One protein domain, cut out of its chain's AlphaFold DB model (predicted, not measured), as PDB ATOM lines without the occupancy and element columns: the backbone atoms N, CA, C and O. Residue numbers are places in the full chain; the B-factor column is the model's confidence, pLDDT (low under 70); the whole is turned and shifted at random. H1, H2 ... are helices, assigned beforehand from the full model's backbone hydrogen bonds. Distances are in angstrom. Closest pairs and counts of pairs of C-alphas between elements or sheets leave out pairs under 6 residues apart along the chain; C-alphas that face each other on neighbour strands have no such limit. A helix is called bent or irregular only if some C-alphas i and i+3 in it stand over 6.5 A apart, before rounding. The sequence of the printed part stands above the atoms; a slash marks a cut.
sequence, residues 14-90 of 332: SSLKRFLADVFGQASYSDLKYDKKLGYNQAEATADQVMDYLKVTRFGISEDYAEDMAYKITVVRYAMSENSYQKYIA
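Overview. This is residues 14 to 90 of the 332 residues of the protein "Penicillin-binding protein dimerization domain protein" of Roseburia inulinivorans DSM 16841 (UniProt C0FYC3). Three helices stand with few contacts between them: H3, the longest, packs on residues 51 to 55 of H2 at a steep crossing angle of 70.2 degrees, and H1 runs the same way as H2 at a shallow tilt, its last residue, Val 23, coming closest to H2, while H1 is also near H3. A long loop, residues 24 to 46, runs out from the end of H1, folds back on itself in a small turn and returns to the start of H2, while residues 83 to 88, after H3, stick out as a free tail. The printed part has 77 residues with three named helices in the order H1, H2, H3 and no named strand. The class is all helix, though only 38 of the 77 residues, under half, are in named elements. The whole is compact, with a radius of gyration of the C-alphas of 13.1 A, and the C-alphas span 33 by 30 by 21 A along their three main axes.

Arrangement. H1 is residues 14 to 23 and H2 is residues 47 to 58. They are close but not clearly touching, with 2 pairs of C-alphas within 8 A. The closest C-alphas of the two are those of Val 23 and Val 50, 7.6 A apart, and the two centres are 14.3 A apart. Their lines stand at a shallow tilt of 23 degrees, and they run the same way. Between them, in residues 24 to 46, residues 34 to 35 pair antiparallel with residues 40 to 41, a pairing too short to make a named strand. H3 is residues 67 to 82. H2 and H3 touch, with 6 pairs of C-alphas within 8 A, and H2 does so with residues 51 to 55 alone. The closest C-alphas of these two helices are those of Lys 55 and Thr 74, 6.0 A apart; the centres are 10.6 A apart. Their lines are about perpendicular, but only just, at 70.2 degrees. H1 and H3 are near each other, with no pair of C-alphas within 8 A but 6 pairs within 10 A. In the backbones, every O i to N i+4 pair is within hydrogen-bond range in H1 and H3, and 7 of 8 are in H2.

Along the chain. H1 begins at Ser 14, whose C-alpha is at (279.610, 250.514, 241.368), and ends at Val 23, with 14.2 A from first to last C-alpha. H2 runs from Ala 47, with its C-alpha at (268.352, 240.036, 244.968), to Arg 58, and is 15.0 A long by the same measure. H2 is neither bent nor irregular, but only just: C-alphas 55 and 58 are 6.4 A apart. H3 runs from Glu 67 to Glu 82, 16 residues and 22.7 A from first to last C-alpha, and its last C-alpha is at (261.877, 256.643, 239.351).

Size, cuts and confidence. The two C-alphas farthest apart are those of Ser 30 and Asp 64, at 36.4 A, and the C-alphas of the first and last printed residues, Ser 14 and Ala 90, are 27.7 A apart. The printed part has no cut. The link from H1 to H2 is long, with 23 residues, and their C-alphas lie 6 to 17 A from the mean of the C-alphas; the link from H2 to H3 is short but not tight, with 8 residues. Residues 83 to 88 stand free. The mean pLDDT of the printed part is 87.6, and the model's confidence is under 70 at residues 85 to 88.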
ATOM      1  N   SER A  14     280.199 249.183 241.155       82.69
ATOM      2  CA  SER A  14     279.610 250.514 241.368       82.69
ATOM      3  C   SER A  14     278.184 250.624 240.825       82.69
ATOM      4  O   SER A  14     277.344 251.243 241.477       82.69
ATOM      5  N   SER A  15     277.885 249.981 239.693       83.12
ATOM      6  CA  SER A  15     276.546 249.966 239.093       83.12
ATOM      7  C   SER A  15     275.522 249.295 240.008       83.12
ATOM      8  O   SER A  15     274.444 249.844 240.228       83.12
ATOM      9  N   LEU A  16     275.884 248.161 240.621       89.31
ATOM     10  CA  LEU A  16     275.030 247.496 241.609       89.31
ATOM     11  C   LEU A  16     274.792 248.387 242.831       89.31
ATOM     12  O   LEU A  16     273.661 248.565 243.271       89.31
ATOM     13  N   LYS A  17     275.852 249.003 243.359       88.50
ATOM     14  CA  LYS A  17     275.750 249.911 244.507       88.50
ATOM     15  C   LYS A  17     274.869 251.126 244.212       88.50
ATOM     16  O   LYS A  17     274.116 251.552 245.085       88.50
ATOM     17  N   ARG A  18     274.938 251.672 242.995       86.81
ATOM     18  CA  ARG A  18     274.065 252.769 242.564       86.81
ATOM     19  C   ARG A  18     272.607 252.320 242.498       86.81
ATOM     20  O   ARG A  18     271.765 252.972 243.101       86.81
ATOM     21  N   PHE A  19     272.342 251.176 241.873       90.31
ATOM     22  CA  PHE A  19     271.004 250.588 241.831       90.31
ATOM     23  C   PHE A  19     270.413 250.381 243.238       90.31
ATOM     24  O   PHE A  19     269.279 250.774 243.498       90.31
ATOM     25  N   LEU A  20     271.189 249.831 244.179       91.94
ATOM     26  CA  LEU A  20     270.746 249.655 245.568       91.94
ATOM     27  C   LEU A  20     270.434 250.996 246.247       91.94
ATOM     28  O   LEU A  20     269.451 251.095 246.983       91.94
ATOM     29  N   ALA A  21     271.228 252.039 245.988       88.56
ATOM     30  CA  ALA A  21     270.941 253.383 246.485       88.56
ATOM     31  C   ALA A  21     269.578 253.885 245.987       88.56
ATOM     32  O   ALA A  21     268.772 254.335 246.800       88.56
ATOM     33  N   ASP A  22     269.272 253.712 244.702       87.62
ATOM     34  CA  ASP A  22     267.997 254.129 244.106       87.62
ATOM     35  C   ASP A  22     266.803 253.313 244.662       87.62
ATOM     36  O   ASP A  22     265.765 253.861 245.065       87.62
ATOM     37  N   VAL A  23     266.975 251.994 244.821       91.25
ATOM     38  CA  VAL A  23     265.989 251.097 245.457       91.25
ATOM     39  C   VAL A  23     265.672 251.512 246.893       91.25
ATOM     40  O   VAL A  23     264.503 251.516 247.283       91.25
ATOM     41  N   PHE A  24     266.676 251.878 247.689       91.31
ATOM     42  CA  PHE A  24     266.490 252.258 249.093       91.31
ATOM     43  C   PHE A  24     266.351 253.776 249.312       91.31
ATOM     44  O   PHE A  24     266.340 254.229 250.461       91.31
ATOM     45  N   GLY A  25     266.231 254.563 248.234       86.69
ATOM     46  CA  GLY A  25     266.020 256.012 248.279       86.69
ATOM     47  C   GLY A  25     267.179 256.798 248.903       86.69
ATOM     48  O   GLY A  25     266.946 257.796 249.586       86.69
ATOM     49  N   GLN A  26     268.413 256.325 248.734       86.44
ATOM     50  CA  GLN A  26     269.631 256.986 249.198       86.44
ATOM     51  C   GLN A  26     270.208 257.893 248.104       86.44
ATOM     52  O   GLN A  26     270.256 257.517 246.936       86.44
ATOM     53  N   ALA A  27     270.686 259.082 248.482       82.38
ATOM     54  CA  ALA A  27     271.252 260.040 247.529       82.38
ATOM     55  C   ALA A  27     272.570 259.532 246.915       82.38
ATOM     56  O   ALA A  27     272.811 259.702 245.721       82.38
ATOM     57  N   SER A  28     273.402 258.878 247.726       82.62
ATOM     58  CA  SER A  28     274.666 258.268 247.318       82.62
ATOM     59  C   SER A  28     274.745 256.815 247.779       82.62
ATOM     60  O   SER A  28     274.207 256.446 248.823       82.62
ATOM     61  N   TYR A  29     275.501 255.984 247.055       84.94
ATOM     62  CA  TYR A  29     275.781 254.619 247.506       84.94
ATOM     63  C   TYR A  29     276.592 254.577 248.810       84.94
ATOM     64  O   TYR A  29     276.587 253.561 249.500       84.94
ATOM     65  N   SER A  30     277.284 255.664 249.168       85.00
ATOM     66  CA  SER A  30     277.974 255.796 250.460       85.00
ATOM     67  C   SER A  30     277.016 255.851 251.651       85.00
ATOM     68  O   SER A  30     277.442 255.629 252.781       85.00
ATOM     69  N   ASP A  31     275.742 256.160 251.403       88.38
ATOM     70  CA  ASP A  31     274.731 256.322 252.449       88.38
ATOM     71  C   ASP A  31     274.011 255.000 252.770       88.38
ATOM     72  O   ASP A  31     273.276 254.920 253.763       88.38
ATOM     73  N   LEU A  32     274.258 253.957 251.964       89.25
ATOM     74  CA  LEU A  32     273.792 252.594 252.204       89.25
ATOM     75  C   LEU A  32     274.378 252.064 253.512       89.25
ATOM     76  O   LEU A  32     275.589 252.093 253.745       89.25
ATOM     77  N   LYS A  33     273.503 251.572 254.384       92.19
ATOM     78  CA  LYS A  33     273.872 251.151 255.738       92.19
ATOM     79  C   LYS A  33     272.962 250.050 256.255       92.19
ATOM     80  O   LYS A  33     271.961 249.694 255.638       92.19
ATOM     81  N   TYR A  34     273.294 249.550 257.442       92.19
ATOM     82  CA  TYR A  34     272.421 248.648 258.178       92.19
ATOM     83  C   TYR A  34     271.081 249.311 258.512       92.19
ATOM     84  O   TYR A  34     271.031 250.301 259.252       92.19
ATOM     85  N   ASP A  35     269.995 248.735 257.999       90.44
ATOM     86  CA  ASP A  35     268.636 249.162 258.307       90.44
ATOM     87  C   ASP A  35     268.037 248.237 259.372       90.44
ATOM     88  O   ASP A  35     267.796 247.052 259.150       90.44
ATOM     89  N   LYS A  36     267.765 248.792 260.558       88.81
ATOM     90  CA  LYS A  36     267.210 248.033 261.690       88.81
ATOM     91  C   LYS A  36     265.806 247.485 261.434       88.81
ATOM     92  O   LYS A  36     265.417 246.539 262.109       88.81
ATOM     93  N   LYS A  37     265.027 248.101 260.542       87.06
ATOM     94  CA  LYS A  37     263.676 247.644 260.196       87.06
ATOM     95  C   LYS A  37     263.725 246.501 259.190       87.06
ATOM     96  O   LYS A  37     262.902 245.601 259.284       87.06
ATOM     97  N   LEU A  38     264.679 246.546 258.263       88.19
ATOM     98  CA  LEU A  38     264.861 245.507 257.248       88.19
ATOM     99  C   LEU A  38     265.694 244.323 257.763       88.19
ATOM    100  O   LEU A  38     265.535 243.204 257.293       88.19
ATOM    101  N   GLY A  39     266.550 244.550 258.763       90.19
ATOM    102  CA  GLY A  39     267.350 243.511 259.416       90.19
ATOM    103  C   GLY A  39     268.664 243.172 258.705       90.19
ATOM    104  O   GLY A  39     269.389 242.297 259.178       90.19
ATOM    105  N   TYR A  40     269.004 243.876 257.625       91.62
ATOM    106  CA  TYR A  40     270.208 243.652 256.820       91.62
ATOM    107  C   TYR A  40     270.909 244.965 256.435       91.62
ATOM    108  O   TYR A  40     270.373 246.065 256.600       91.62
ATOM    109  N   ASN A  41     272.146 244.844 255.943       91.25
ATOM    110  CA  ASN A  41     272.894 245.956 255.366       91.25
ATOM    111  C   ASN A  41     272.428 246.208 253.930       91.25
ATOM    112  O   ASN A  41     272.544 245.326 253.087       91.25
ATOM    113  N   GLN A  42     271.926 247.411 253.646       91.81
ATOM    114  CA  GLN A  42     271.445 247.779 252.310       91.81
ATOM    115  C   GLN A  42     272.540 247.662 251.238       91.81
ATOM    116  O   GLN A  42     272.228 247.374 250.088       91.81
ATOM    117  N   ALA A  43     273.813 247.847 251.608       89.50
ATOM    118  CA  ALA A  43     274.951 247.713 250.693       89.50
ATOM    119  C   ALA A  43     275.262 246.259 250.294       89.50
ATOM    120  O   ALA A  43     275.978 246.037 249.322       89.50
ATOM    121  N   GLU A  44     274.744 245.288 251.047       91.00
ATOM    122  CA  GLU A  44     274.975 243.846 250.880       91.00
ATOM    123  C   GLU A  44     273.655 243.100 250.616       91.00
ATOM    124  O   GLU A  44     273.578 241.883 250.783       91.00
ATOM    125  N   ALA A  45     272.591 243.827 250.256       93.00
ATOM    126  CA  ALA A  45     271.270 243.248 250.073       93.00
ATOM    127  C   ALA A  45     271.265 242.236 248.915       93.00
ATOM    128  O   ALA A  45     271.726 242.537 247.811       93.00
ATOM    129  N   THR A  46     270.712 241.047 249.154       93.81
ATOM    130  CA  THR A  46     270.542 240.027 248.109       93.81
ATOM    131  C   THR A  46     269.426 240.415 247.138       93.81
ATOM    132  O   THR A  46     268.558 241.233 247.456       93.81
ATOM    133  N   ALA A  47     269.410 239.803 245.950       92.81
ATOM    134  CA  ALA A  47     268.352 240.036 244.968       92.81
ATOM    135  C   ALA A  47     266.956 239.713 245.537       92.81
ATOM    136  O   ALA A  47     266.015 240.478 245.321       92.81
ATOM    137  N   ASP A  48     266.843 238.656 246.349       92.19
ATOM    138  CA  ASP A  48     265.607 238.309 247.061       92.19
ATOM    139  C   ASP A  48     265.205 239.384 248.077       92.19
ATOM    140  O   ASP A  48     264.057 239.819 248.097       92.19
ATOM    141  N   GLN A  49     266.152 239.882 248.881       94.00
ATOM    142  CA  GLN A  49     265.887 240.936 249.869       94.00
ATOM    143  C   GLN A  49     265.424 242.241 249.218       94.00
ATOM    144  O   GLN A  49     264.529 242.909 249.742       94.00
ATOM    145  N   VAL A  50     266.020 242.599 248.079       94.12
ATOM    146  CA  VAL A  50     265.602 243.751 247.273       94.12
ATOM    147  C   VAL A  50     264.190 243.542 246.743       94.12
ATOM    148  O   VAL A  50     263.340 244.422 246.884       94.12
ATOM    149  N   MET A  51     263.918 242.377 246.163       92.56
ATOM    150  CA  MET A  51     262.621 242.079 245.571       92.56
ATOM    151  C   MET A  51     261.509 242.042 246.624       92.56
ATOM    152  O   MET A  51     260.441 242.615 246.411       92.56
ATOM    153  N   ASP A  52     261.763 241.465 247.796       92.44
ATOM    154  CA  ASP A  52     260.827 241.472 248.922       92.44
ATOM    155  C   ASP A  52     260.604 242.876 249.485       92.44
ATOM    156  O   ASP A  52     259.463 243.265 249.752       92.44
ATOM    157  N   TYR A  53     261.661 243.684 249.608       93.88
ATOM    158  CA  TYR A  53     261.525 245.086 249.997       93.88
ATOM    159  C   TYR A  53     260.627 245.854 249.019       93.88
ATOM    160  O   TYR A  53     259.702 246.551 249.448       93.88
ATOM    161  N   LEU A  54     260.856 245.705 247.712       93.94
ATOM    162  CA  LEU A  54     260.058 246.369 246.685       93.94
ATOM    163  C   LEU A  54     258.596 245.896 246.721       93.94
ATOM    164  O   LEU A  54     257.692 246.732 246.783       93.94
ATOM    165  N   LYS A  55     258.362 244.576 246.748       93.12
ATOM    166  CA  LYS A  55     257.021 243.969 246.776       93.12
ATOM    167  C   LYS A  55     256.234 244.383 248.013       93.12
ATOM    168  O   LYS A  55     255.136 244.922 247.889       93.12
ATOM    169  N   VAL A  56     256.792 244.149 249.197       90.06
ATOM    170  CA  VAL A  56     256.064 244.252 250.468       90.06
ATOM    171  C   VAL A  56     256.139 245.664 251.034       90.06
ATOM    172  O   VAL A  56     255.116 246.255 251.370       90.06
ATOM    173  N   THR A  57     257.345 246.224 251.132       90.00
ATOM    174  CA  THR A  57     257.575 247.470 251.880       90.00
ATOM    175  C   THR A  57     257.327 248.710 251.031       90.00
ATOM    176  O   THR A  57     256.680 249.644 251.499       90.00
ATOM    177  N   ARG A  58     257.836 248.745 249.792       90.62
ATOM    178  CA  ARG A  58     257.749 249.940 248.938       90.62
ATOM    179  C   ARG A  58     256.416 250.025 248.199       90.62
ATOM    180  O   ARG A  58     255.824 251.099 248.159       90.62
ATOM    181  N   PHE A  59     255.934 248.915 247.632       93.25
ATOM    182  CA  PHE A  59     254.752 248.926 246.765       93.25
ATOM    183  C   PHE A  59     253.513 248.230 247.327       93.25
ATOM    184  O   PHE A  59     252.439 248.444 246.768       93.25
ATOM    185  N   GLY A  60     253.616 247.430 248.393       91.88
ATOM    186  CA  GLY A  60     252.466 246.743 248.992       91.88
ATOM    187  C   GLY A  60     251.682 245.895 247.983       91.88
ATOM    188  O   GLY A  60     250.477 246.078 247.806       91.88
ATOM    189  N   ILE A  61     252.378 245.040 247.237       92.12
ATOM    190  CA  ILE A  61     251.782 244.126 246.257       92.12
ATOM    191  C   ILE A  61     251.118 242.966 247.008       92.12
ATOM    192  O   ILE A  61     251.717 242.410 247.924       92.12
ATOM    193  N   SER A  62     249.876 242.628 246.636       89.94
ATOM    194  CA  SER A  62     249.119 241.553 247.295       89.94
ATOM    195  C   SER A  62     249.807 240.199 247.120       89.94
ATOM    196  O   SER A  62     250.273 239.881 246.026       89.94
ATOM    197  N   GLU A  63     249.784 239.383 248.172       86.88
ATOM    198  CA  GLU A  63     250.221 237.980 248.140       86.88
ATOM    199  C   GLU A  63     249.283 237.090 247.302       86.88
ATOM    200  O   GLU A  63     249.638 235.964 246.972       86.88
ATOM    201  N   ASP A  64     248.108 237.598 246.905       91.19
ATOM    202  CA  ASP A  64     247.164 236.877 246.039       91.19
ATOM    203  C   ASP A  64     247.660 236.731 244.590       91.19
ATOM    204  O   ASP A  64     247.116 235.939 243.816       91.19
ATOM    205  N   TYR A  65     248.655 237.527 244.184       90.06
ATOM    206  CA  TYR A  65     249.238 237.416 242.852       90.06
ATOM    207  C   TYR A  65     250.195 236.227 242.783       90.06
ATOM    208  O   TYR A  65     251.034 236.036 243.660       90.06
ATOM    209  N   ALA A  66     250.124 235.478 241.680       91.50
ATOM    210  CA  ALA A  66     251.177 234.533 241.325       91.50
ATOM    211  C   ALA A  66     252.538 235.250 241.271       91.50
ATOM    212  O   ALA A  66     252.612 236.438 240.947       91.50
ATOM    213  N   GLU A  67     253.612 234.531 241.584       85.62
ATOM    214  CA  GLU A  67     254.948 235.111 241.753       85.62
ATOM    215  C   GLU A  67     255.448 235.855 240.503       85.62
ATOM    216  O   GLU A  67     256.023 236.941 240.611       85.62
ATOM    217  N   ASP A  68     255.142 235.341 239.309       87.00
ATOM    218  CA  ASP A  68     255.478 235.979 238.034       87.00
ATOM    219  C   ASP A  68     254.732 237.313 237.840       87.00
ATOM    220  O   ASP A  68     255.301 238.302 237.372       87.00
ATOM    221  N   MET A  69     253.459 237.366 238.235       89.25
ATOM    222  CA  MET A  69     252.637 238.571 238.188       89.25
ATOM    223  C   MET A  69     253.075 239.584 239.239       89.25
ATOM    224  O   MET A  69     253.190 240.769 238.928       89.25
ATOM    225  N   ALA A  70     253.382 239.137 240.458       90.75
ATOM    226  CA  ALA A  70     253.933 239.991 241.502       90.75
ATOM    227  C   ALA A  70     255.258 240.623 241.050       90.75
ATOM    228  O   ALA A  70     255.463 241.826 241.226       90.75
ATOM    229  N   TYR A  71     256.122 239.848 240.392       90.00
ATOM    230  CA  TYR A  71     257.350 240.353 239.787       90.00
ATOM    231  C   TYR A  71     257.069 241.418 238.715       90.00
ATOM    232  O   TYR A  71     257.579 242.534 238.820       90.00
ATOM    233  N   LYS A  72     256.199 241.132 237.735       90.06
ATOM    234  CA  LYS A  72     255.823 242.091 236.674       90.06
ATOM    235  C   LYS A  72     255.277 243.402 237.250       90.06
ATOM    236  O   LYS A  72     255.710 244.480 236.849       90.06
ATOM    237  N   ILE A  73     254.377 243.326 238.234       91.56
ATOM    238  CA  ILE A  73     253.820 244.508 238.914       91.56
ATOM    239  C   ILE A  73     254.931 245.294 239.622       91.56
ATOM    240  O   ILE A  73     254.925 246.525 239.586       91.56
ATOM    241  N   THR A  74     255.885 244.600 240.247       92.56
ATOM    242  CA  THR A  74     257.021 245.231 240.936       92.56
ATOM    243  C   THR A  74     257.885 246.023 239.971       92.56
ATOM    244  O   THR A  74     258.181 247.183 240.244       92.56
ATOM    245  N   VAL A  75     258.250 245.423 238.836       89.56
ATOM    246  CA  VAL A  75     259.075 246.059 237.800       89.56
ATOM    247  C   VAL A  75     258.394 247.320 237.269       89.56
ATOM    248  O   VAL A  75     259.011 248.383 237.245       89.56
ATOM    249  N   VAL A  76     257.101 247.234 236.938       89.25
ATOM    250  CA  VAL A  76     256.319 248.384 236.456       89.25
ATOM    251  C   VAL A  76     256.260 249.495 237.507       89.25
ATOM    252  O   VAL A  76     256.560 250.649 237.208       89.25
ATOM    253  N   ARG A  77     255.917 249.171 238.761       90.38
ATOM    254  CA  ARG A  77     255.826 250.172 239.838       90.38
ATOM    255  C   ARG A  77     257.177 250.793 240.177       90.38
ATOM    256  O   ARG A  77     257.221 251.980 240.487       90.38
ATOM    257  N   TYR A  78     258.255 250.017 240.101       90.00
ATOM    258  CA  TYR A  78     259.609 250.523 240.285       90.00
ATOM    259  C   TYR A  78     259.967 251.535 239.201       90.00
ATOM    260  O   TYR A  78     260.271 252.675 239.549       90.00
ATOM    261  N   ALA A  79     259.793 251.177 237.925       85.00
ATOM    262  CA  ALA A  79     260.032 252.078 236.798       85.00
ATOM    263  C   ALA A  79     259.219 253.382 236.915       85.00
ATOM    264  O   ALA A  79     259.759 254.472 236.753       85.00
ATOM    265  N   MET A  80     257.935 253.290 237.284       84.50
ATOM    266  CA  MET A  80     257.096 254.472 237.516       84.50
ATOM    267  C   MET A  80     257.573 255.315 238.710       84.50
ATOM    268  O   MET A  80     257.389 256.532 238.727       84.50
ATOM    269  N   SER A  81     258.153 254.683 239.737       86.06
ATOM    270  CA  SER A  81     258.607 255.385 240.942       86.06
ATOM    271  C   SER A  81     259.851 256.239 240.706       86.06
ATOM    272  O   SER A  81     259.981 257.282 241.349       86.06
ATOM    273  N   GLU A  82     260.700 255.860 239.749       81.25
ATOM    274  CA  GLU A  82     261.877 256.643 239.351       81.25
ATOM    275  C   GLU A  82     261.468 258.008 238.766       81.25
ATOM    276  O   GLU A  82     262.111 259.019 239.032       81.25
ATOM    277  N   ASN A  83     260.314 258.074 238.093       76.19
ATOM    278  CA  ASN A  83     259.748 259.311 237.540       76.19
ATOM    279  C   ASN A  83     258.734 260.001 238.474       76.19
ATOM    280  O   ASN A  83     258.053 260.949 238.081       76.19
ATOM    281  N   SER A  84     258.602 259.563 239.732       71.44
ATOM    282  CA  SER A  84     257.522 260.014 240.632       71.44
ATOM    283  C   SER A  84     257.536 261.514 240.970       71.44
ATOM    284  O   SER A  84     256.485 262.076 241.294       71.44
ATOM    285  N   TYR A  85     258.695 262.172 240.857       66.38
ATOM    286  CA  TYR A  85     258.845 263.623 241.025       66.38
ATOM    287  C   TYR A  85     258.378 264.427 239.803       66.38
ATOM    288  O   TYR A  85     258.073 265.613 239.926       66.38
ATOM    289  N   GLN A  86     258.275 263.784 238.640       68.00
ATOM    290  CA  GLN A  86     257.862 264.377 237.372       68.00
ATOM    291  C   GLN A  86     256.706 263.560 236.790       68.00
ATOM    292  O   GLN A  86     256.828 262.947 235.740       68.00
ATOM    293  N   LYS A  87     255.551 263.560 237.471       67.19
ATOM    294  CA  LYS A  87     254.360 262.767 237.089       67.19
ATOM    295  C   LYS A  87     253.819 263.029 235.674       67.19
ATOM    296  O   LYS A  87     252.945 262.296 235.225       67.19
ATOM    297  N   TYR A  88     254.285 264.088 235.017       69.12
ATOM    298  CA  TYR A  88     253.978 264.425 233.630       69.12
ATOM    299  C   TYR A  88     254.909 263.735 232.615       69.12
ATOM    300  O   TYR A  88     254.623 263.782 231.426       69.12
ATOM    301  N   ILE A  89     256.005 263.110 233.057       71.44
ATOM    302  CA  ILE A  89     256.893 262.314 232.208       71.44
ATOM    303  C   ILE A  89     256.343 260.891 232.137       71.44
ATOM    304  O   ILE A  89     256.233 260.195 233.151       71.44
ATOM    305  N   ALA A  90     255.993 260.462 230.925       77.00
ATOM    306  CA  ALA A  90     255.582 259.093 230.663       77.00
ATOM    307  C   ALA A  90     256.730 258.120 230.982       77.00
ATOM    308  O   ALA A  90     257.897 258.381 230.696       77.00
TER     309      ALA A  90